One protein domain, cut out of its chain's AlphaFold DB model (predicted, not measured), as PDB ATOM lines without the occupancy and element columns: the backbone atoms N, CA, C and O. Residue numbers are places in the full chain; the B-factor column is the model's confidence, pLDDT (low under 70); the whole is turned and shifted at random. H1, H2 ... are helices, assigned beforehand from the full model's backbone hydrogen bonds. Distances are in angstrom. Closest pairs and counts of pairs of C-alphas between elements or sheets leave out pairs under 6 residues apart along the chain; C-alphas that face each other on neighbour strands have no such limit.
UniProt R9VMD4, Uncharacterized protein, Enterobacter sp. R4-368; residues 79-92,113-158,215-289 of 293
ATOM      1  N   TYR A  79       6.701  -4.369 -63.386       46.34
ATOM      2  CA  TYR A  79       5.639  -3.389 -63.089       46.34
ATOM      3  C   TYR A  79       4.351  -3.558 -63.915       46.34
ATOM      4  O   TYR A  79       3.348  -2.918 -63.609       46.34
ATOM      5  N   ALA A  80       4.330  -4.422 -64.933       49.69
ATOM      6  CA  ALA A  80       3.149  -4.666 -65.769       49.69
ATOM      7  C   ALA A  80       2.015  -5.439 -65.054       49.69
ATOM      8  O   ALA A  80       0.999  -5.740 -65.674       49.69
ATOM      9  N   ARG A  81       2.166  -5.756 -63.759       60.72
ATOM     10  CA  ARG A  81       1.187  -6.470 -62.919       60.72
ATOM     11  C   ARG A  81       0.630  -5.607 -61.777       60.72
ATOM     12  O   ARG A  81       0.400  -6.097 -60.677       60.72
ATOM     13  N   GLY A  82       0.441  -4.312 -62.008       66.62
ATOM     14  CA  GLY A  82      -0.333  -3.480 -61.085       66.62
ATOM     15  C   GLY A  82      -1.838  -3.649 -61.342       66.62
ATOM     16  O   GLY A  82      -2.225  -3.689 -62.510       66.62
ATOM     17  N   PRO A  83      -2.689  -3.736 -60.308       78.38
ATOM     18  CA  PRO A  83      -4.143  -3.648 -60.476       78.38
ATOM     19  C   PRO A  83      -4.563  -2.302 -61.072       78.38
ATOM     20  O   PRO A  83      -3.837  -1.305 -60.985       78.38
ATOM     21  N   SER A  84      -5.779  -2.239 -61.605       81.56
ATOM     22  CA  SER A  84      -6.385  -0.975 -62.013       81.56
ATOM     23  C   SER A  84      -6.420   0.029 -60.853       81.56
ATOM     24  O   SER A  84      -6.981  -0.243 -59.789       81.56
ATOM     25  N   LEU A  85      -5.893   1.239 -61.077       83.00
ATOM     26  CA  LEU A  85      -6.005   2.357 -60.125       83.00
ATOM     27  C   LEU A  85      -7.451   2.851 -59.961       83.00
ATOM     28  O   LEU A  85      -7.741   3.597 -59.033       83.00
ATOM     29  N   ALA A  86      -8.351   2.444 -60.862       80.88
ATOM     30  CA  ALA A  86      -9.781   2.703 -60.758       80.88
ATOM     31  C   ALA A  86     -10.531   1.627 -59.949       80.88
ATOM     32  O   ALA A  86     -11.748   1.719 -59.820       80.88
ATOM     33  N   SER A  87      -9.843   0.600 -59.435       86.12
ATOM     34  CA  SER A  87     -10.470  -0.418 -58.585       86.12
ATOM     35  C   SER A  87     -10.952   0.167 -57.254       86.12
ATOM     36  O   SER A  87     -10.433   1.175 -56.757       86.12
ATOM     37  N   GLU A  88     -11.932  -0.499 -56.642       91.19
ATOM     38  CA  GLU A  88     -12.456  -0.148 -55.312       91.19
ATOM     39  C   GLU A  88     -11.351  -0.146 -54.250       91.19
ATOM     40  O   GLU A  88     -11.359   0.681 -53.345       91.19
ATOM     41  N   PHE A  89     -10.307  -0.964 -54.429       93.81
ATOM     42  CA  PHE A  89      -9.158  -1.001 -53.531       93.81
ATOM     43  C   PHE A  89      -8.483   0.366 -53.337       93.81
ATOM     44  O   PHE A  89      -8.152   0.717 -52.203       93.81
ATOM     45  N   TYR A  90      -8.334   1.157 -54.407       90.25
ATOM     46  CA  TYR A  90      -7.720   2.494 -54.363       90.25
ATOM     47  C   TYR A  90      -8.724   3.644 -54.255       90.25
ATOM     48  O   TYR A  90      -8.303   4.782 -54.042       90.25
ATOM     49  N   SER A  91     -10.021   3.385 -54.430       90.56
ATOM     50  CA  SER A  91     -11.049   4.436 -54.465       90.56
ATOM     51  C   SER A  91     -11.977   4.439 -53.251       90.56
ATOM     52  O   SER A  91     -12.456   5.513 -52.881       90.56
ATOM     53  N   ASP A  92     -12.186   3.300 -52.588       92.00
ATOM     54  CA  ASP A  92     -12.983   3.227 -51.365       92.00
ATOM     55  C   ASP A  92     -12.192   3.783 -50.165       92.00
ATOM     56  O   ASP A  92     -11.094   3.295 -49.878       92.00
ATOM     57  N   PRO A 113      -3.689  -9.371 -60.952       89.19
ATOM     58  CA  PRO A 113      -3.636  -8.229 -60.041       89.19
ATOM     59  C   PRO A 113      -5.003  -7.662 -59.650       89.19
ATOM     60  O   PRO A 113      -5.165  -7.230 -58.511       89.19
ATOM     61  N   ASP A 114      -5.980  -7.661 -60.558       89.56
ATOM     62  CA  ASP A 114      -7.310  -7.109 -60.278       89.56
ATOM     63  C   ASP A 114      -8.076  -7.982 -59.272       89.56
ATOM     64  O   ASP A 114      -8.669  -7.451 -58.332       89.56
ATOM     65  N   ASP A 115      -7.973  -9.311 -59.384       91.81
ATOM     66  CA  ASP A 115      -8.538 -10.250 -58.409       91.81
ATOM     67  C   ASP A 115      -7.858 -10.126 -57.039       91.81
ATOM     68  O   ASP A 115      -8.532 -10.165 -56.005       91.81
ATOM     69  N   MET A 116      -6.535  -9.915 -57.008       94.50
ATOM     70  CA  MET A 116      -5.812  -9.620 -55.765       94.50
ATOM     71  C   MET A 116      -6.285  -8.298 -55.142       94.50
ATOM     72  O   MET A 116      -6.533  -8.239 -53.940       94.50
ATOM     73  N   ALA A 117      -6.462  -7.237 -55.934       94.00
ATOM     74  CA  ALA A 117      -6.946  -5.953 -55.428       94.00
ATOM     75  C   ALA A 117      -8.372  -6.060 -54.876       94.00
ATOM     76  O   ALA A 117      -8.649  -5.536 -53.798       94.00
ATOM     77  N   ALA A 118      -9.258  -6.779 -55.565       95.06
ATOM     78  CA  ALA A 118     -10.608  -7.054 -55.083       95.06
ATOM     79  C   ALA A 118     -10.596  -7.872 -53.777       95.06
ATOM     80  O   ALA A 118     -11.329  -7.543 -52.843       95.06
ATOM     81  N   ALA A 119      -9.722  -8.881 -53.664       96.38
ATOM     82  CA  ALA A 119      -9.549  -9.659 -52.436       96.38
ATOM     83  C   ALA A 119      -9.085  -8.789 -51.261       96.38
ATOM     84  O   ALA A 119      -9.658  -8.853 -50.172       96.38
ATOM     85  N   LEU A 120      -8.072  -7.949 -51.482       97.12
ATOM     86  CA  LEU A 120      -7.548  -7.043 -50.463       97.12
ATOM     87  C   LEU A 120      -8.581  -5.989 -50.058       97.12
ATOM     88  O   LEU A 120      -8.737  -5.714 -48.871       97.12
ATOM     89  N   HIS A 121      -9.339  -5.444 -51.010       96.75
ATOM     90  CA  HIS A 121     -10.441  -4.532 -50.722       96.75
ATOM     91  C   HIS A 121     -11.492  -5.189 -49.814       96.75
ATOM     92  O   HIS A 121     -11.768  -4.680 -48.729       96.75
ATOM     93  N   GLN A 122     -11.998  -6.372 -50.182       96.56
ATOM     94  CA  GLN A 122     -12.970  -7.102 -49.358       96.56
ATOM     95  C   GLN A 122     -12.410  -7.497 -47.981       96.56
ATOM     96  O   GLN A 122     -13.154  -7.552 -46.996       96.56
ATOM     97  N   ALA A 123     -11.104  -7.758 -47.885       96.81
ATOM     98  CA  ALA A 123     -10.443  -8.047 -46.617       96.81
ATOM     99  C   ALA A 123     -10.378  -6.821 -45.688       96.81
ATOM    100  O   ALA A 123     -10.526  -6.974 -44.474       96.81
ATOM    101  N   LEU A 124     -10.201  -5.618 -46.241       96.25
ATOM    102  CA  LEU A 124     -10.086  -4.369 -45.480       96.25
ATOM    103  C   LEU A 124     -11.433  -3.707 -45.161       96.25
ATOM    104  O   LEU A 124     -11.539  -3.005 -44.158       96.25
ATOM    105  N   VAL A 125     -12.461  -3.938 -45.976       94.12
ATOM    106  CA  VAL A 125     -13.817  -3.432 -45.725       94.12
ATOM    107  C   VAL A 125     -14.489  -4.224 -44.610       94.12
ATOM    108  O   VAL A 125     -14.422  -5.455 -44.580       94.12
ATOM    109  N   SER A 126     -15.211  -3.531 -43.737       91.75
ATOM    110  CA  SER A 126     -16.037  -4.124 -42.680       91.75
ATOM    111  C   SER A 126     -17.463  -3.574 -42.748       91.75
ATOM    112  O   SER A 126     -17.667  -2.501 -43.330       91.75
ATOM    113  N   PRO A 127     -18.458  -4.275 -42.169       88.25
ATOM    114  CA  PRO A 127     -19.811  -3.756 -42.047       88.25
ATOM    115  C   PRO A 127     -19.811  -2.403 -41.332       88.25
ATOM    116  O   PRO A 127     -18.871  -2.059 -40.616       88.25
ATOM    117  N   GLN A 128     -20.879  -1.631 -41.519       80.44
ATOM    118  CA  GLN A 128     -20.996  -0.311 -40.908       80.44
ATOM    119  C   GLN A 128     -20.765  -0.393 -39.391       80.44
ATOM    120  O   GLN A 128     -21.541  -1.023 -38.673       80.44
ATOM    121  N   ALA A 129     -19.711   0.274 -38.915       68.06
ATOM    122  CA  ALA A 129     -19.342   0.257 -37.507       68.06
ATOM    123  C   ALA A 129     -20.485   0.800 -36.639       68.06
ATOM    124  O   ALA A 129     -21.028   1.877 -36.904       68.06
ATOM    125  N   SER A 130     -20.815   0.081 -35.563       69.06
ATOM    126  CA  SER A 130     -21.847   0.508 -34.608       69.06
ATOM    127  C   SER A 130     -21.389   1.620 -33.655       69.06
ATOM    128  O   SER A 130     -22.196   2.155 -32.897       69.06
ATOM    129  N   GLY A 131     -20.100   1.972 -33.693       69.56
ATOM    130  CA  GLY A 131     -19.489   3.009 -32.859       69.56
ATOM    131  C   GLY A 131     -19.005   2.528 -31.488       69.56
ATOM    132  O   GLY A 131     -18.429   3.326 -30.752       69.56
ATOM    133  N   ASP A 132     -19.195   1.249 -31.150       85.44
ATOM    134  CA  ASP A 132     -18.633   0.643 -29.940       85.44
ATOM    135  C   ASP A 132     -17.257  -0.002 -30.192       85.44
ATOM    136  O   ASP A 132     -16.917  -0.418 -31.306       85.44
ATOM    137  N   TYR A 133     -16.438  -0.094 -29.143       89.56
ATOM    138  CA  TYR A 133     -15.109  -0.697 -29.245       89.56
ATOM    139  C   TYR A 133     -15.157  -2.221 -29.433       89.56
ATOM    140  O   TYR A 133     -14.194  -2.781 -29.957       89.56
ATOM    141  N   THR A 134     -16.250  -2.893 -29.059       93.50
ATOM    142  CA  THR A 134     -16.443  -4.339 -29.243       93.50
ATOM    143  C   THR A 134     -16.633  -4.689 -30.713       93.50
ATOM    144  O   THR A 134     -15.948  -5.570 -31.229       93.50
ATOM    145  N   THR A 135     -17.499  -3.965 -31.426       94.50
ATOM    146  CA  THR A 135     -17.696  -4.177 -32.870       94.50
ATOM    147  C   THR A 135     -16.455  -3.780 -33.661       94.50
ATOM    148  O   THR A 135     -16.024  -4.534 -34.525       94.50
ATOM    149  N   SER A 136     -15.787  -2.690 -33.269       94.19
ATOM    150  CA  SER A 136     -14.498  -2.288 -33.852       94.19
ATOM    151  C   SER A 136     -13.401  -3.350 -33.648       94.19
ATOM    152  O   SER A 136     -12.554  -3.561 -34.515       94.19
ATOM    153  N   ALA A 137     -13.401  -4.032 -32.499       95.81
ATOM    154  CA  ALA A 137     -12.492  -5.140 -32.220       95.81
ATOM    155  C   ALA A 137     -12.800  -6.372 -33.085       95.81
ATOM    156  O   ALA A 137     -11.872  -6.987 -33.615       95.81
ATOM    157  N   MET A 138     -14.082  -6.707 -33.262       96.06
ATOM    158  CA  MET A 138     -14.510  -7.775 -34.169       96.06
ATOM    159  C   MET A 138     -14.114  -7.464 -35.614       96.06
ATOM    160  O   MET A 138     -13.543  -8.326 -36.278       96.06
ATOM    161  N   ASP A 139     -14.319  -6.227 -36.074       96.19
ATOM    162  CA  ASP A 139     -13.923  -5.783 -37.413       96.19
ATOM    163  C   ASP A 139     -12.432  -6.005 -37.652       96.19
ATOM    164  O   ASP A 139     -12.055  -6.658 -38.622       96.19
ATOM    165  N   LEU A 140     -11.580  -5.543 -36.731       96.44
ATOM    166  CA  LEU A 140     -10.134  -5.715 -36.857       96.44
ATOM    167  C   LEU A 140      -9.728  -7.199 -36.858       96.44
ATOM    168  O   LEU A 140      -8.869  -7.605 -37.643       96.44
ATOM    169  N   SER A 141     -10.361  -8.021 -36.017       96.56
ATOM    170  CA  SER A 141     -10.109  -9.467 -35.983       96.56
ATOM    171  C   SER A 141     -10.549 -10.183 -37.263       96.56
ATOM    172  O   SER A 141      -9.867 -11.105 -37.717       96.56
ATOM    173  N   MET A 142     -11.624  -9.719 -37.904       96.75
ATOM    174  CA  MET A 142     -12.076 -10.239 -39.191       96.75
ATOM    175  C   MET A 142     -11.210  -9.743 -40.346       96.75
ATOM    176  O   MET A 142     -10.951 -10.511 -41.269       96.75
ATOM    177  N   THR A 143     -10.692  -8.513 -40.297       97.00
ATOM    178  CA  THR A 143      -9.653  -8.058 -41.232       97.00
ATOM    179  C   THR A 143      -8.413  -8.947 -41.135       97.00
ATOM    180  O   THR A 143      -7.913  -9.396 -42.164       97.00
ATOM    181  N   GLN A 144      -7.955  -9.278 -39.921       96.88
ATOM    182  CA  GLN A 144      -6.842 -10.213 -39.722       96.88
ATOM    183  C   GLN A 144      -7.126 -11.577 -40.364       96.88
ATOM    184  O   GLN A 144      -6.302 -12.076 -41.131       96.88
ATOM    185  N   ALA A 145      -8.296 -12.158 -40.082       96.31
ATOM    186  CA  ALA A 145      -8.702 -13.446 -40.639       96.31
ATOM    187  C   ALA A 145      -8.716 -13.425 -42.174       96.31
ATOM    188  O   ALA A 145      -8.103 -14.274 -42.818       96.31
ATOM    189  N   LYS A 146      -9.372 -12.419 -42.765       96.62
ATOM    190  CA  LYS A 146      -9.502 -12.281 -44.220       96.62
ATOM    191  C   LYS A 146      -8.148 -12.094 -44.895       96.62
ATOM    192  O   LYS A 146      -7.877 -12.762 -45.886       96.62
ATOM    193  N   LEU A 147      -7.277 -11.247 -44.348       97.19
ATOM    194  CA  LEU A 147      -5.933 -11.046 -44.894       97.19
ATOM    195  C   LEU A 147      -5.086 -12.322 -44.824       97.19
ATOM    196  O   LEU A 147      -4.427 -12.658 -45.804       97.19
ATOM    197  N   ASN A 148      -5.139 -13.067 -43.718       95.44
ATOM    198  CA  ASN A 148      -4.451 -14.357 -43.618       95.44
ATOM    199  C   ASN A 148      -4.995 -15.382 -44.625       95.44
ATOM    200  O   ASN A 148      -4.222 -16.165 -45.178       95.44
ATOM    201  N   GLU A 149      -6.293 -15.345 -44.923       95.19
ATOM    202  CA  GLU A 149      -6.891 -16.194 -45.953       95.19
ATOM    203  C   GLU A 149      -6.419 -15.805 -47.366       95.19
ATOM    204  O   GLU A 149      -6.106 -16.690 -48.168       95.19
ATOM    205  N   VAL A 150      -6.278 -14.501 -47.665       96.38
ATOM    206  CA  VAL A 150      -5.637 -14.030 -48.911       96.38
ATOM    207  C   VAL A 150      -4.209 -14.562 -49.002       96.38
ATOM    208  O   VAL A 150      -3.835 -15.123 -50.031       96.38
ATOM    209  N   VAL A 151      -3.424 -14.447 -47.926       96.12
ATOM    210  CA  VAL A 151      -2.049 -14.970 -47.888       96.12
ATOM    211  C   VAL A 151      -2.029 -16.471 -48.178       96.12
ATOM    212  O   VAL A 151      -1.319 -16.921 -49.074       96.12
ATOM    213  N   SER A 152      -2.856 -17.243 -47.476       94.06
ATOM    214  CA  SER A 152      -2.930 -18.698 -47.617       94.06
ATOM    215  C   SER A 152      -3.310 -19.142 -49.036       94.06
ATOM    216  O   SER A 152      -2.751 -20.108 -49.565       94.06
ATOM    217  N   LYS A 153      -4.253 -18.445 -49.683       93.44
ATOM    218  CA  LYS A 153      -4.796 -18.882 -50.976       93.44
ATOM    219  C   LYS A 153      -4.090 -18.310 -52.197       93.44
ATOM    220  O   LYS A 153      -4.030 -19.032 -53.202       93.44
ATOM    221  N   TYR A 154      -3.671 -17.045 -52.131       94.81
ATOM    222  CA  TYR A 154      -3.268 -16.230 -53.283       94.81
ATOM    223  C   TYR A 154      -1.813 -15.771 -53.244       94.81
ATOM    224  O   TYR A 154      -1.332 -15.286 -54.261       94.81
ATOM    225  N   ILE A 155      -1.100 -15.895 -52.123       94.62
ATOM    226  CA  ILE A 155       0.332 -15.577 -52.074       94.62
ATOM    227  C   ILE A 155       1.150 -16.845 -52.307       94.62
ATOM    228  O   ILE A 155       0.823 -17.920 -51.792       94.62
ATOM    229  N   SER A 156       2.220 -16.717 -53.094       93.19
ATOM    230  CA  SER A 156       3.142 -17.806 -53.399       93.19
ATOM    231  C   SER A 156       3.784 -18.371 -52.127       93.19
ATOM    232  O   SER A 156       4.137 -17.637 -51.203       93.19
ATOM    233  N   ALA A 157       3.928 -19.698 -52.060       94.06
ATOM    234  CA  ALA A 157       4.335 -20.405 -50.841       94.06
ATOM    235  C   ALA A 157       5.686 -19.935 -50.265       94.06
ATOM    236  O   ALA A 157       5.883 -19.957 -49.054       94.06
ATOM    237  N   ASP A 158       6.600 -19.478 -51.121       94.44
ATOM    238  CA  ASP A 158       7.910 -18.928 -50.761       94.44
ATOM    239  C   ASP A 158       7.849 -17.540 -50.098       94.44
ATOM    240  O   ASP A 158       8.812 -17.144 -49.440       94.44
ATOM    241  N   GLY A 215      -1.843  -0.817 -21.139       95.31
ATOM    242  CA  GLY A 215      -2.436  -1.935 -21.882       95.31
ATOM    243  C   GLY A 215      -3.643  -2.584 -21.190       95.31
ATOM    244  O   GLY A 215      -4.025  -3.696 -21.542       95.31
ATOM    245  N   THR A 216      -4.224  -1.932 -20.178       96.31
ATOM    246  CA  THR A 216      -5.294  -2.489 -19.327       96.31
ATOM    247  C   THR A 216      -6.657  -1.846 -19.568       96.31
ATOM    248  O   THR A 216      -7.625  -2.159 -18.874       96.31
ATOM    249  N   HIS A 217      -6.768  -0.948 -20.549       96.56
ATOM    250  CA  HIS A 217      -8.049  -0.344 -20.894       96.56
ATOM    251  C   HIS A 217      -9.006  -1.395 -21.484       96.56
ATOM    252  O   HIS A 217      -8.587  -2.318 -22.189       96.56
ATOM    253  N   ALA A 218     -10.312  -1.244 -21.236       93.06
ATOM    254  CA  ALA A 218     -11.328  -2.200 -21.689       93.06
ATOM    255  C   ALA A 218     -11.289  -2.418 -23.213       93.06
ATOM    256  O   ALA A 218     -11.340  -3.557 -23.673       93.06
ATOM    257  N   SER A 219     -11.083  -1.346 -23.990       94.38
ATOM    258  CA  SER A 219     -10.960  -1.441 -25.452       94.38
ATOM    259  C   SER A 219      -9.785  -2.313 -25.902       94.38
ATOM    260  O   SER A 219      -9.912  -3.033 -26.884       94.38
ATOM    261  N   GLN A 220      -8.651  -2.266 -25.195       96.94
ATOM    262  CA  GLN A 220      -7.469  -3.077 -25.508       96.94
ATOM    263  C   GLN A 220      -7.695  -4.534 -25.118       96.94
ATOM    264  O   GLN A 220      -7.385  -5.434 -25.891       96.94
ATOM    265  N   THR A 221      -8.297  -4.763 -23.949       95.62
ATOM    266  CA  THR A 221      -8.614  -6.111 -23.463       95.62
ATOM    267  C   THR A 221      -9.560  -6.828 -24.425       95.62
ATOM    268  O   THR A 221      -9.256  -7.932 -24.875       95.62
ATOM    269  N   VAL A 222     -10.660  -6.172 -24.810       95.38
ATOM    270  CA  VAL A 222     -11.628  -6.731 -25.765       95.38
ATOM    271  C   VAL A 222     -10.999  -6.914 -27.142       95.38
ATOM    272  O   VAL A 222     -11.154  -7.977 -27.736       95.38
ATOM    273  N   ARG A 223     -10.220  -5.946 -27.640       96.38
ATOM    274  CA  ARG A 223      -9.517  -6.092 -28.925       96.38
ATOM    275  C   ARG A 223      -8.580  -7.294 -28.942       96.38
ATOM    276  O   ARG A 223      -8.641  -8.086 -29.877       96.38
ATOM    277  N   ASN A 224      -7.759  -7.460 -27.910       96.06
ATOM    278  CA  ASN A 224      -6.825  -8.581 -27.810       96.06
ATOM    279  C   ASN A 224      -7.561  -9.922 -27.733       96.06
ATOM    280  O   ASN A 224      -7.138 -10.890 -28.362       96.06
ATOM    281  N   GLN A 225      -8.689  -9.970 -27.020       95.12
ATOM    282  CA  GLN A 225      -9.546 -11.149 -26.988       95.12
ATOM    283  C   GLN A 225     -10.094 -11.478 -28.385       95.12
ATOM    284  O   GLN A 225      -9.929 -12.609 -28.837       95.12
ATOM    285  N   MET A 226     -10.675 -10.509 -29.100       95.88
ATOM    286  CA  MET A 226     -11.228 -10.749 -30.442       95.88
ATOM    287  C   MET A 226     -10.150 -11.168 -31.447       95.88
ATOM    288  O   MET A 226     -10.347 -12.125 -32.187       95.88
ATOM    289  N   LEU A 227      -8.980 -10.520 -31.424       96.25
ATOM    290  CA  LEU A 227      -7.826 -10.910 -32.242       96.25
ATOM    291  C   LEU A 227      -7.369 -12.342 -31.945       96.25
ATOM    292  O   LEU A 227      -7.027 -13.089 -32.855       96.25
ATOM    293  N   SER A 228      -7.384 -12.762 -30.677       94.88
ATOM    294  CA  SER A 228      -6.978 -14.126 -30.315       94.88
ATOM    295  C   SER A 228      -7.919 -15.201 -30.868       94.88
ATOM    296  O   SER A 228      -7.459 -16.291 -31.207       94.88
ATOM    297  N   ILE A 229      -9.213 -14.883 -31.013       94.69
ATOM    298  CA  ILE A 229     -10.220 -15.801 -31.554       94.69
ATOM    299  C   ILE A 229      -9.871 -16.164 -33.002       94.69
ATOM    300  O   ILE A 229      -9.806 -17.349 -33.332       94.69
ATOM    301  N   THR A 230      -9.576 -15.170 -33.842       93.62
ATOM    302  CA  THR A 230      -9.278 -15.376 -35.270       93.62
ATOM    303  C   THR A 230      -7.813 -15.695 -35.566       93.62
ATOM    304  O   THR A 230      -7.496 -16.182 -36.650       93.62
ATOM    305  N   ALA A 231      -6.907 -15.479 -34.608       86.75
ATOM    306  CA  ALA A 231      -5.513 -15.908 -34.718       86.75
ATOM    307  C   ALA A 231      -5.357 -17.436 -34.641       86.75
ATOM    308  O   ALA A 231      -4.399 -17.991 -35.184       86.75
ATOM    309  N   SER A 232      -6.278 -18.127 -33.960       64.19
ATOM    310  CA  SER A 232      -6.302 -19.586 -33.947       64.19
ATOM    311  C   SER A 232      -6.828 -20.089 -35.295       64.19
ATOM    312  O   SER A 232      -7.930 -19.730 -35.702       64.19
ATOM    313  N   GLY A 233      -6.046 -20.906 -36.011       60.19
ATOM    314  CA  GLY A 233      -6.404 -21.479 -37.322       60.19
ATOM    315  C   GLY A 233      -7.567 -22.485 -37.291       60.19
ATOM    316  O   GLY A 233      -7.586 -23.434 -38.070       60.19
ATOM    317  N   THR A 234      -8.490 -22.336 -36.340       62.88
ATOM    318  CA  THR A 234      -9.774 -23.030 -36.277       62.88
ATOM    319  C   THR A 234     -10.706 -22.532 -37.377       62.88
ATOM    320  O   THR A 234     -10.551 -21.421 -37.870       62.88
ATOM    321  N   ASP A 235     -11.702 -23.338 -37.742       84.75
ATOM    322  CA  ASP A 235     -12.703 -22.941 -38.733       84.75
ATOM    323  C   ASP A 235     -13.537 -21.733 -38.266       84.75
ATOM    324  O   ASP A 235     -13.782 -21.532 -37.072       84.75
ATOM    325  N   SER A 236     -14.000 -20.952 -39.236       91.88
ATOM    326  CA  SER A 236     -14.762 -19.718 -39.073       91.88
ATOM    327  C   SER A 236     -16.018 -19.852 -38.209       91.88
ATOM    328  O   SER A 236     -16.315 -18.949 -37.425       91.88
ATOM    329  N   ASP A 237     -16.703 -20.999 -38.241       93.12
ATOM    330  CA  ASP A 237     -17.843 -21.284 -37.358       93.12
ATOM    331  C   ASP A 237     -17.459 -21.230 -35.867       93.12
ATOM    332  O   ASP A 237     -18.238 -20.774 -35.019       93.12
ATOM    333  N   SER A 238     -16.230 -21.639 -35.532       93.31
ATOM    334  CA  SER A 238     -15.700 -21.531 -34.172       93.31
ATOM    335  C   SER A 238     -15.480 -20.075 -33.774       93.31
ATOM    336  O   SER A 238     -15.819 -19.697 -32.651       93.31
ATOM    337  N   TRP A 239     -14.974 -19.241 -34.686       95.31
ATOM    338  CA  TRP A 239     -14.757 -17.820 -34.414       95.31
ATOM    339  C   TRP A 239     -16.070 -17.107 -34.096       95.31
ATOM    340  O   TRP A 239     -16.188 -16.460 -33.056       95.31
ATOM    341  N   PHE A 240     -17.095 -17.295 -34.931       96.31
ATOM    342  CA  PHE A 240     -18.403 -16.670 -34.714       96.31
ATOM    343  C   PHE A 240     -19.100 -17.195 -33.455       96.31
ATOM    344  O   PHE A 240     -19.775 -16.433 -32.756       96.31
ATOM    345  N   THR A 241     -18.898 -18.468 -33.104       95.69
ATOM    346  CA  THR A 241     -19.359 -19.016 -31.821       95.69
ATOM    347  C   THR A 241     -18.687 -18.304 -30.644       95.69
ATOM    348  O   THR A 241     -19.369 -17.882 -29.709       95.69
ATOM    349  N   GLN A 242     -17.368 -18.116 -30.697       95.31
ATOM    350  CA  GLN A 242     -16.613 -17.439 -29.641       95.31
ATOM    351  C   GLN A 242     -16.948 -15.943 -29.542       95.31
ATOM    352  O   GLN A 242     -17.061 -15.423 -28.432       95.31
ATOM    353  N   PHE A 243     -17.202 -15.253 -30.661       95.38
ATOM    354  CA  PHE A 243     -17.713 -13.877 -30.635       95.38
ATOM    355  C   PHE A 243     -19.058 -13.785 -29.917       95.38
ATOM    356  O   PHE A 243     -19.220 -12.946 -29.030       95.38
ATOM    357  N   ASN A 244     -20.002 -14.677 -30.236       95.50
ATOM    358  CA  ASN A 244     -21.297 -14.714 -29.556       95.50
ATOM    359  C   ASN A 244     -21.142 -14.971 -28.049       95.50
ATOM    360  O   ASN A 244     -21.750 -14.269 -27.245       95.50
ATOM    361  N   GLN A 245     -20.280 -15.913 -27.656       94.94
ATOM    362  CA  GLN A 245     -19.987 -16.187 -26.245       94.94
ATOM    363  C   GLN A 245     -19.354 -14.985 -25.532       94.94
ATOM    364  O   GLN A 245     -19.697 -14.697 -24.382       94.94
ATOM    365  N   SER A 246     -18.456 -14.258 -26.202       93.19
ATOM    366  CA  SER A 246     -17.847 -13.045 -25.652       93.19
ATOM    367  C   SER A 246     -18.881 -11.941 -25.434       93.19
ATOM    368  O   SER A 246     -18.843 -11.267 -24.410       93.19
ATOM    369  N   VAL A 247     -19.822 -11.770 -26.363       93.31
ATOM    370  CA  VAL A 247     -20.925 -10.802 -26.248       93.31
ATOM    371  C   VAL A 247     -21.906 -11.194 -25.144       93.31
ATOM    372  O   VAL A 247     -22.342 -10.349 -24.368       93.31
ATOM    373  N   ASP A 248     -22.227 -12.480 -25.014       92.56
ATOM    374  CA  ASP A 248     -23.138 -12.955 -23.969       92.56
ATOM    375  C   ASP A 248     -22.543 -12.835 -22.554       92.56
ATOM    376  O   ASP A 248     -23.288 -12.680 -21.583       92.56
ATOM    377  N   SER A 249     -21.212 -12.863 -22.431       89.38
ATOM    378  CA  SER A 249     -20.487 -12.785 -21.153       89.38
ATOM    379  C   SER A 249     -19.948 -11.391 -20.801       89.38
ATOM    380  O   SER A 249     -19.481 -11.193 -19.679       89.38
ATOM    381  N   SER A 250     -20.052 -10.407 -21.701       84.38
ATOM    382  CA  SER A 250     -19.469  -9.061 -21.546       84.38
ATOM    383  C   SER A 250     -20.140  -8.194 -20.470       84.38
ATOM    384  O   SER A 250     -19.575  -7.191 -20.036       84.38
ATOM    385  N   GLY A 251     -21.358  -8.548 -20.047       82.06
ATOM    386  CA  GLY A 251     -22.159  -7.725 -19.138       82.06
ATOM    387  C   GLY A 251     -22.701  -6.438 -19.775       82.06
ATOM    388  O   GLY A 251     -23.173  -5.562 -19.049       82.06
ATOM    389  N   THR A 252     -22.659  -6.308 -21.109       86.12
ATOM    390  CA  THR A 252     -23.197  -5.142 -21.824       86.12
ATOM    391  C   THR A 252     -24.719  -5.035 -21.689       86.12
ATOM    392  O   THR A 252     -25.449  -6.013 -21.451       86.12
ATOM    393  N   LEU A 253     -25.208  -3.798 -21.827       89.75
ATOM    394  CA  LEU A 253     -26.635  -3.482 -21.800       89.75
ATOM    395  C   LEU A 253     -27.370  -4.260 -22.907       89.75
ATOM    396  O   LEU A 253     -26.808  -4.422 -23.990       89.75
ATOM    397  N   PRO A 254     -28.628  -4.693 -22.693       90.38
ATOM    398  CA  PRO A 254     -29.351  -5.513 -23.669       90.38
ATOM    399  C   PRO A 254     -29.366  -4.937 -25.092       90.38
ATOM    400  O   PRO A 254     -29.096  -5.660 -26.041       90.38
ATOM    401  N   PHE A 255     -29.576  -3.625 -25.242       89.00
ATOM    402  CA  PHE A 255     -29.583  -2.997 -26.567       89.00
ATOM    403  C   PHE A 255     -28.202  -3.010 -27.251       89.00
ATOM    404  O   PHE A 255     -28.131  -3.140 -28.468       89.00
ATOM    405  N   MET A 256     -27.105  -2.886 -26.488       90.62
ATOM    406  CA  MET A 256     -25.740  -2.978 -27.030       90.62
ATOM    407  C   MET A 256     -25.457  -4.402 -27.493       90.62
ATOM    408  O   MET A 256     -24.922  -4.606 -28.576       90.62
ATOM    409  N   ARG A 257     -25.908  -5.387 -26.715       92.38
ATOM    410  CA  ARG A 257     -25.798  -6.804 -27.060       92.38
ATOM    411  C   ARG A 257     -26.507  -7.138 -28.368       92.38
ATOM    412  O   ARG A 257     -25.959  -7.866 -29.186       92.38
ATOM    413  N   ASP A 258     -27.706  -6.600 -28.582       92.12
ATOM    414  CA  ASP A 258     -28.445  -6.803 -29.833       92.12
ATOM    415  C   ASP A 258     -27.701  -6.187 -31.027       92.12
ATOM    416  O   ASP A 258     -27.602  -6.805 -32.089       92.12
ATOM    417  N   ILE A 259     -27.116  -4.997 -30.847       92.56
ATOM    418  CA  ILE A 259     -26.256  -4.355 -31.851       92.56
ATOM    419  C   ILE A 259     -25.034  -5.234 -32.160       92.56
ATOM    420  O   ILE A 259     -24.752  -5.493 -33.329       92.56
ATOM    421  N   GLU A 260     -24.339  -5.727 -31.136       94.75
ATOM    422  CA  GLU A 260     -23.166  -6.597 -31.270       94.75
ATOM    423  C   GLU A 260     -23.517  -7.915 -31.985       94.75
ATOM    424  O   GLU A 260     -22.806  -8.327 -32.899       94.75
ATOM    425  N   LYS A 261     -24.649  -8.552 -31.659       94.62
ATOM    426  CA  LYS A 261     -25.106  -9.789 -32.325       94.62
ATOM    427  C   LYS A 261     -25.506  -9.581 -33.784       94.62
ATOM    428  O   LYS A 261     -25.197 -10.418 -34.639       94.62
ATOM    429  N   ASN A 262     -26.163  -8.465 -34.087       94.62
ATOM    430  CA  ASN A 262     -26.466  -8.094 -35.468       94.62
ATOM    431  C   ASN A 262     -25.175  -7.852 -36.263       94.62
ATOM    432  O   ASN A 262     -25.064  -8.302 -37.403       94.62
ATOM    433  N   HIS A 263     -24.178  -7.216 -35.640       96.12
ATOM    434  CA  HIS A 263     -22.864  -6.998 -36.242       96.12
ATOM    435  C   HIS A 263     -22.133  -8.316 -36.529       96.12
ATOM    436  O   HIS A 263     -21.638  -8.514 -37.637       96.12
ATOM    437  N   ILE A 264     -22.153  -9.264 -35.585       96.19
ATOM    438  CA  ILE A 264     -21.612 -10.619 -35.788       96.19
ATOM    439  C   ILE A 264     -22.278 -11.303 -36.991       96.19
ATOM    440  O   ILE A 264     -21.592 -11.896 -37.820       96.19
ATOM    441  N   SER A 265     -23.602 -11.189 -37.118       96.19
ATOM    442  CA  SER A 265     -24.343 -11.782 -38.240       96.19
ATOM    443  C   SER A 265     -23.935 -11.168 -39.586       96.19
ATOM    444  O   SER A 265     -23.767 -11.889 -40.570       96.19
ATOM    445  N   ALA A 266     -23.718  -9.849 -39.632       96.25
ATOM    446  CA  ALA A 266     -23.228  -9.161 -40.825       96.25
ATOM    447  C   ALA A 266     -21.797  -9.594 -41.194       96.25
ATOM    448  O   ALA A 266     -21.516  -9.863 -42.363       96.25
ATOM    449  N   LEU A 267     -20.910  -9.733 -40.203       96.56
ATOM    450  CA  LEU A 267     -19.551 -10.242 -40.407       96.56
ATOM    451  C   LEU A 267     -19.549 -11.683 -40.929       96.56
ATOM    452  O   LEU A 267     -18.768 -12.008 -41.822       96.56
ATOM    453  N   GLN A 268     -20.443 -12.535 -40.424       96.50
ATOM    454  CA  GLN A 268     -20.582 -13.911 -40.898       96.50
ATOM    455  C   GLN A 268     -21.015 -13.967 -42.366       96.50
ATOM    456  O   GLN A 268     -20.432 -14.714 -43.152       96.50
ATOM    457  N   GLN A 269     -21.989 -13.143 -42.759       96.25
ATOM    458  CA  GLN A 269     -22.412 -13.037 -44.158       96.25
ATOM    459  C   GLN A 269     -21.275 -12.538 -45.058       96.25
ATOM    460  O   GLN A 269     -21.028 -13.122 -46.115       96.25
ATOM    461  N   GLN A 270     -20.550 -11.501 -44.627       95.81
ATOM    462  CA  GLN A 270     -19.419 -10.962 -45.381       95.81
ATOM    463  C   GLN A 270     -18.301 -12.004 -45.536       95.81
ATOM    464  O   GLN A 270     -17.743 -12.152 -46.621       95.81
ATOM    465  N   TRP A 271     -17.999 -12.765 -44.480       96.06
ATOM    466  CA  TRP A 271     -17.018 -13.848 -44.527       96.06
ATOM    467  C   TRP A 271     -17.405 -14.940 -45.526       96.06
ATOM    468  O   TRP A 271     -16.574 -15.354 -46.329       96.06
ATOM    469  N   GLN A 272     -18.665 -15.384 -45.519       95.00
ATOM    470  CA  GLN A 272     -19.145 -16.403 -46.456       95.00
ATOM    471  C   GLN A 272     -19.005 -15.942 -47.912       95.00
ATOM    472  O   GLN A 272     -18.509 -16.691 -48.754       95.00
ATOM    473  N   GLN A 273     -19.389 -14.696 -48.202       94.94
ATOM    474  CA  GLN A 273     -19.232 -14.103 -49.534       94.94
ATOM    475  C   GLN A 273     -17.758 -14.030 -49.944       94.94
ATOM    476  O   GLN A 273     -17.403 -14.435 -51.050       94.94
ATOM    477  N   PHE A 274     -16.899 -13.588 -49.029       95.94
ATOM    478  CA  PHE A 274     -15.461 -13.495 -49.245       95.94
ATOM    479  C   PHE A 274     -14.818 -14.867 -49.511       95.94
ATOM    480  O   PHE A 274     -14.067 -15.029 -50.472       95.94
ATOM    481  N   ALA A 275     -15.153 -15.888 -48.721       93.12
ATOM    482  CA  ALA A 275     -14.628 -17.239 -48.898       93.12
ATOM    483  C   ALA A 275     -15.016 -17.840 -50.263       93.12
ATOM    484  O   ALA A 275     -14.180 -18.465 -50.919       93.12
ATOM    485  N   VAL A 276     -16.256 -17.617 -50.719       93.06
ATOM    486  CA  VAL A 276     -16.728 -18.032 -52.054       93.06
ATOM    487  C   VAL A 276     -16.011 -17.259 -53.162       93.06
ATOM    488  O   VAL A 276     -15.572 -17.856 -54.152       93.06
ATOM    489  N   PHE A 277     -15.844 -15.945 -52.991       93.31
ATOM    490  CA  PHE A 277     -15.100 -15.104 -53.924       93.31
ATOM    491  C   PHE A 277     -13.671 -15.632 -54.122       93.31
ATOM    492  O   PHE A 277     -13.250 -15.850 -55.261       93.31
ATOM    493  N   LEU A 278     -12.968 -15.947 -53.027       91.38
ATOM    494  CA  LEU A 278     -11.597 -16.445 -53.101       91.38
ATOM    495  C   LEU A 278     -11.463 -17.812 -53.800       91.38
ATOM    496  O   LEU A 278     -10.425 -18.143 -54.374       91.38
ATOM    497  N   GLN A 279     -12.496 -18.653 -53.735       86.38
ATOM    498  CA  GLN A 279     -12.504 -19.926 -54.461       86.38
ATOM    499  C   GLN A 279     -12.714 -19.715 -55.963       86.38
ATOM    500  O   GLN A 279     -12.097 -20.402 -56.776       86.38
ATOM    501  N   THR A 280     -13.568 -18.757 -56.322       81.75
ATOM    502  CA  THR A 280     -13.987 -18.520 -57.707       81.75
ATOM    503  C   THR A 280     -12.875 -17.874 -58.531       81.75
ATOM    504  O   THR A 280     -12.570 -18.362 -59.618       81.75
ATOM    505  N   ALA A 281     -12.206 -16.846 -57.999       75.31
ATOM    506  CA  ALA A 281     -11.128 -16.157 -58.719       75.31
ATOM    507  C   ALA A 281      -9.911 -17.073 -58.983       75.31
ATOM    508  O   ALA A 281      -9.288 -17.012 -60.043       75.31
ATOM    509  N   LYS A 282      -9.632 -18.030 -58.086       64.56
ATOM    510  CA  LYS A 282      -8.598 -19.054 -58.319       64.56
ATOM    511  C   LYS A 282      -8.932 -20.000 -59.480       64.56
ATOM    512  O   LYS A 282      -8.033 -20.473 -60.170       64.56
ATOM    513  N   GLN A 283     -10.213 -20.309 -59.688       68.00
ATOM    514  CA  GLN A 283     -10.654 -21.216 -60.752       68.00
ATOM    515  C   GLN A 283     -10.677 -20.541 -62.129       68.00
ATOM    516  O   GLN A 283     -10.353 -21.191 -63.123       68.00
ATOM    517  N   SER A 284     -11.023 -19.252 -62.203       62.97
ATOM    518  CA  SER A 284     -11.020 -18.498 -63.465       62.97
ATOM    519  C   SER A 284      -9.621 -18.328 -64.054       62.97
ATOM    520  O   SER A 284      -9.467 -18.439 -65.272       62.97
ATOM    521  N   ASP A 285      -8.606 -18.125 -63.213       60.22
ATOM    522  CA  ASP A 285      -7.215 -17.971 -63.661       60.22
ATOM    523  C   ASP A 285      -6.660 -19.297 -64.218       60.22
ATOM    524  O   ASP A 285      -6.144 -19.353 -65.336       60.22
ATOM    525  N   ALA A 286      -6.914 -20.410 -63.516       61.97
ATOM    526  CA  ALA A 286      -6.534 -21.750 -63.973       61.97
ATOM    527  C   ALA A 286      -7.190 -22.136 -65.318       61.97
ATOM    528  O   ALA A 286      -6.562 -22.778 -66.164       61.97
ATOM    529  N   ALA A 287      -8.444 -21.731 -65.546       60.56
ATOM    530  CA  ALA A 287      -9.139 -21.964 -66.811       60.56
ATOM    531  C   ALA A 287      -8.590 -21.097 -67.963       60.56
ATOM    532  O   ALA A 287      -8.538 -21.555 -69.107       60.56
ATOM    533  N   GLN A 288      -8.154 -19.864 -67.680       57.56
ATOM    534  CA  GLN A 288      -7.524 -18.988 -68.673       57.56
ATOM    535  C   GLN A 288      -6.119 -19.450 -69.079       57.56
ATOM    536  O   GLN A 288      -5.741 -19.261 -70.239       57.56
ATOM    537  N   GLU A 289      -5.356 -20.062 -68.173       56.53
ATOM    538  CA  GLU A 289      -4.056 -20.656 -68.507       56.53
ATOM    539  C   GLU A 289      -4.203 -21.932 -69.349       56.53
ATOM    540  O   GLU A 289      -3.475 -22.107 -70.329       56.53
TER     541      GLU A 289
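AT A GLANCE: This is residues 79 to 92, 113 to 158 and 215 to 289 of the 293 residues of an uncharacterized protein of Enterobacter sp. R4-368 (UniProt R9VMD4). An elongated bundle of helices is built along one long helix, H6, with H3 packed beside it in the middle; H2 fills one half of the length, H4 and H5 the other, and the very short H1 packs on H2. The 135 printed residues hold six named helices, H1 to H6 in order, and no named strand: all helix. The whole is only just compact, close to loose, with a radius of gyration of the C-alphas of 16.6 A and spans of 54 by 30 by 28 A.

IN THESE COORDINATES: Find C-alpha 88 at (-12.456, -0.148, -55.312), where H1 begins; it ends at 91. H2 follows at residues 113 to 124, then H3 at 133 to 154, 31.0 A long. Next look for H4 at 218 to 231 and H5 at 236 to 249, 20.0 A long. H6, residues 254 to 289, runs 53.7 A to C-alpha 289 at (-4.056, -20.656, -68.507).

HOW THE PARTS SIT: H2 to H6 form a bundle, helices side by side. H1 touches residues 117 to 121 of H2 alone, closest at C-alphas 89 and 121, 4.7 A. H2 and H3 are a hairpin, at a shallow tilt of 24 degrees, with C-alphas 123 and 146 closest at 5.0 A. H3 touches H4, the same way, closest at C-alphas 137 and 223, 4.5 A. H3 touches H6, closest at C-alphas 135 and 260, 6.2 A. H2 and H5 are apart. Every O i to N i+4 pair is within hydrogen-bond range in H2, H3 and H5, but 9 of 10 in H4 and 30 of 32 in H6; H1 is too short for one.

THE WHOLE: C-alphas 253 and 289 are farthest apart, 54.6 A. Cuts leave 17.1 A between C-alphas 92 and 113, and 35.1 A between 158 and 215. Of the links printed whole, none is long. The pLDDT is under 70 at residues 79 to 82, 129 to 131, 232 to 234 and 282 to 289.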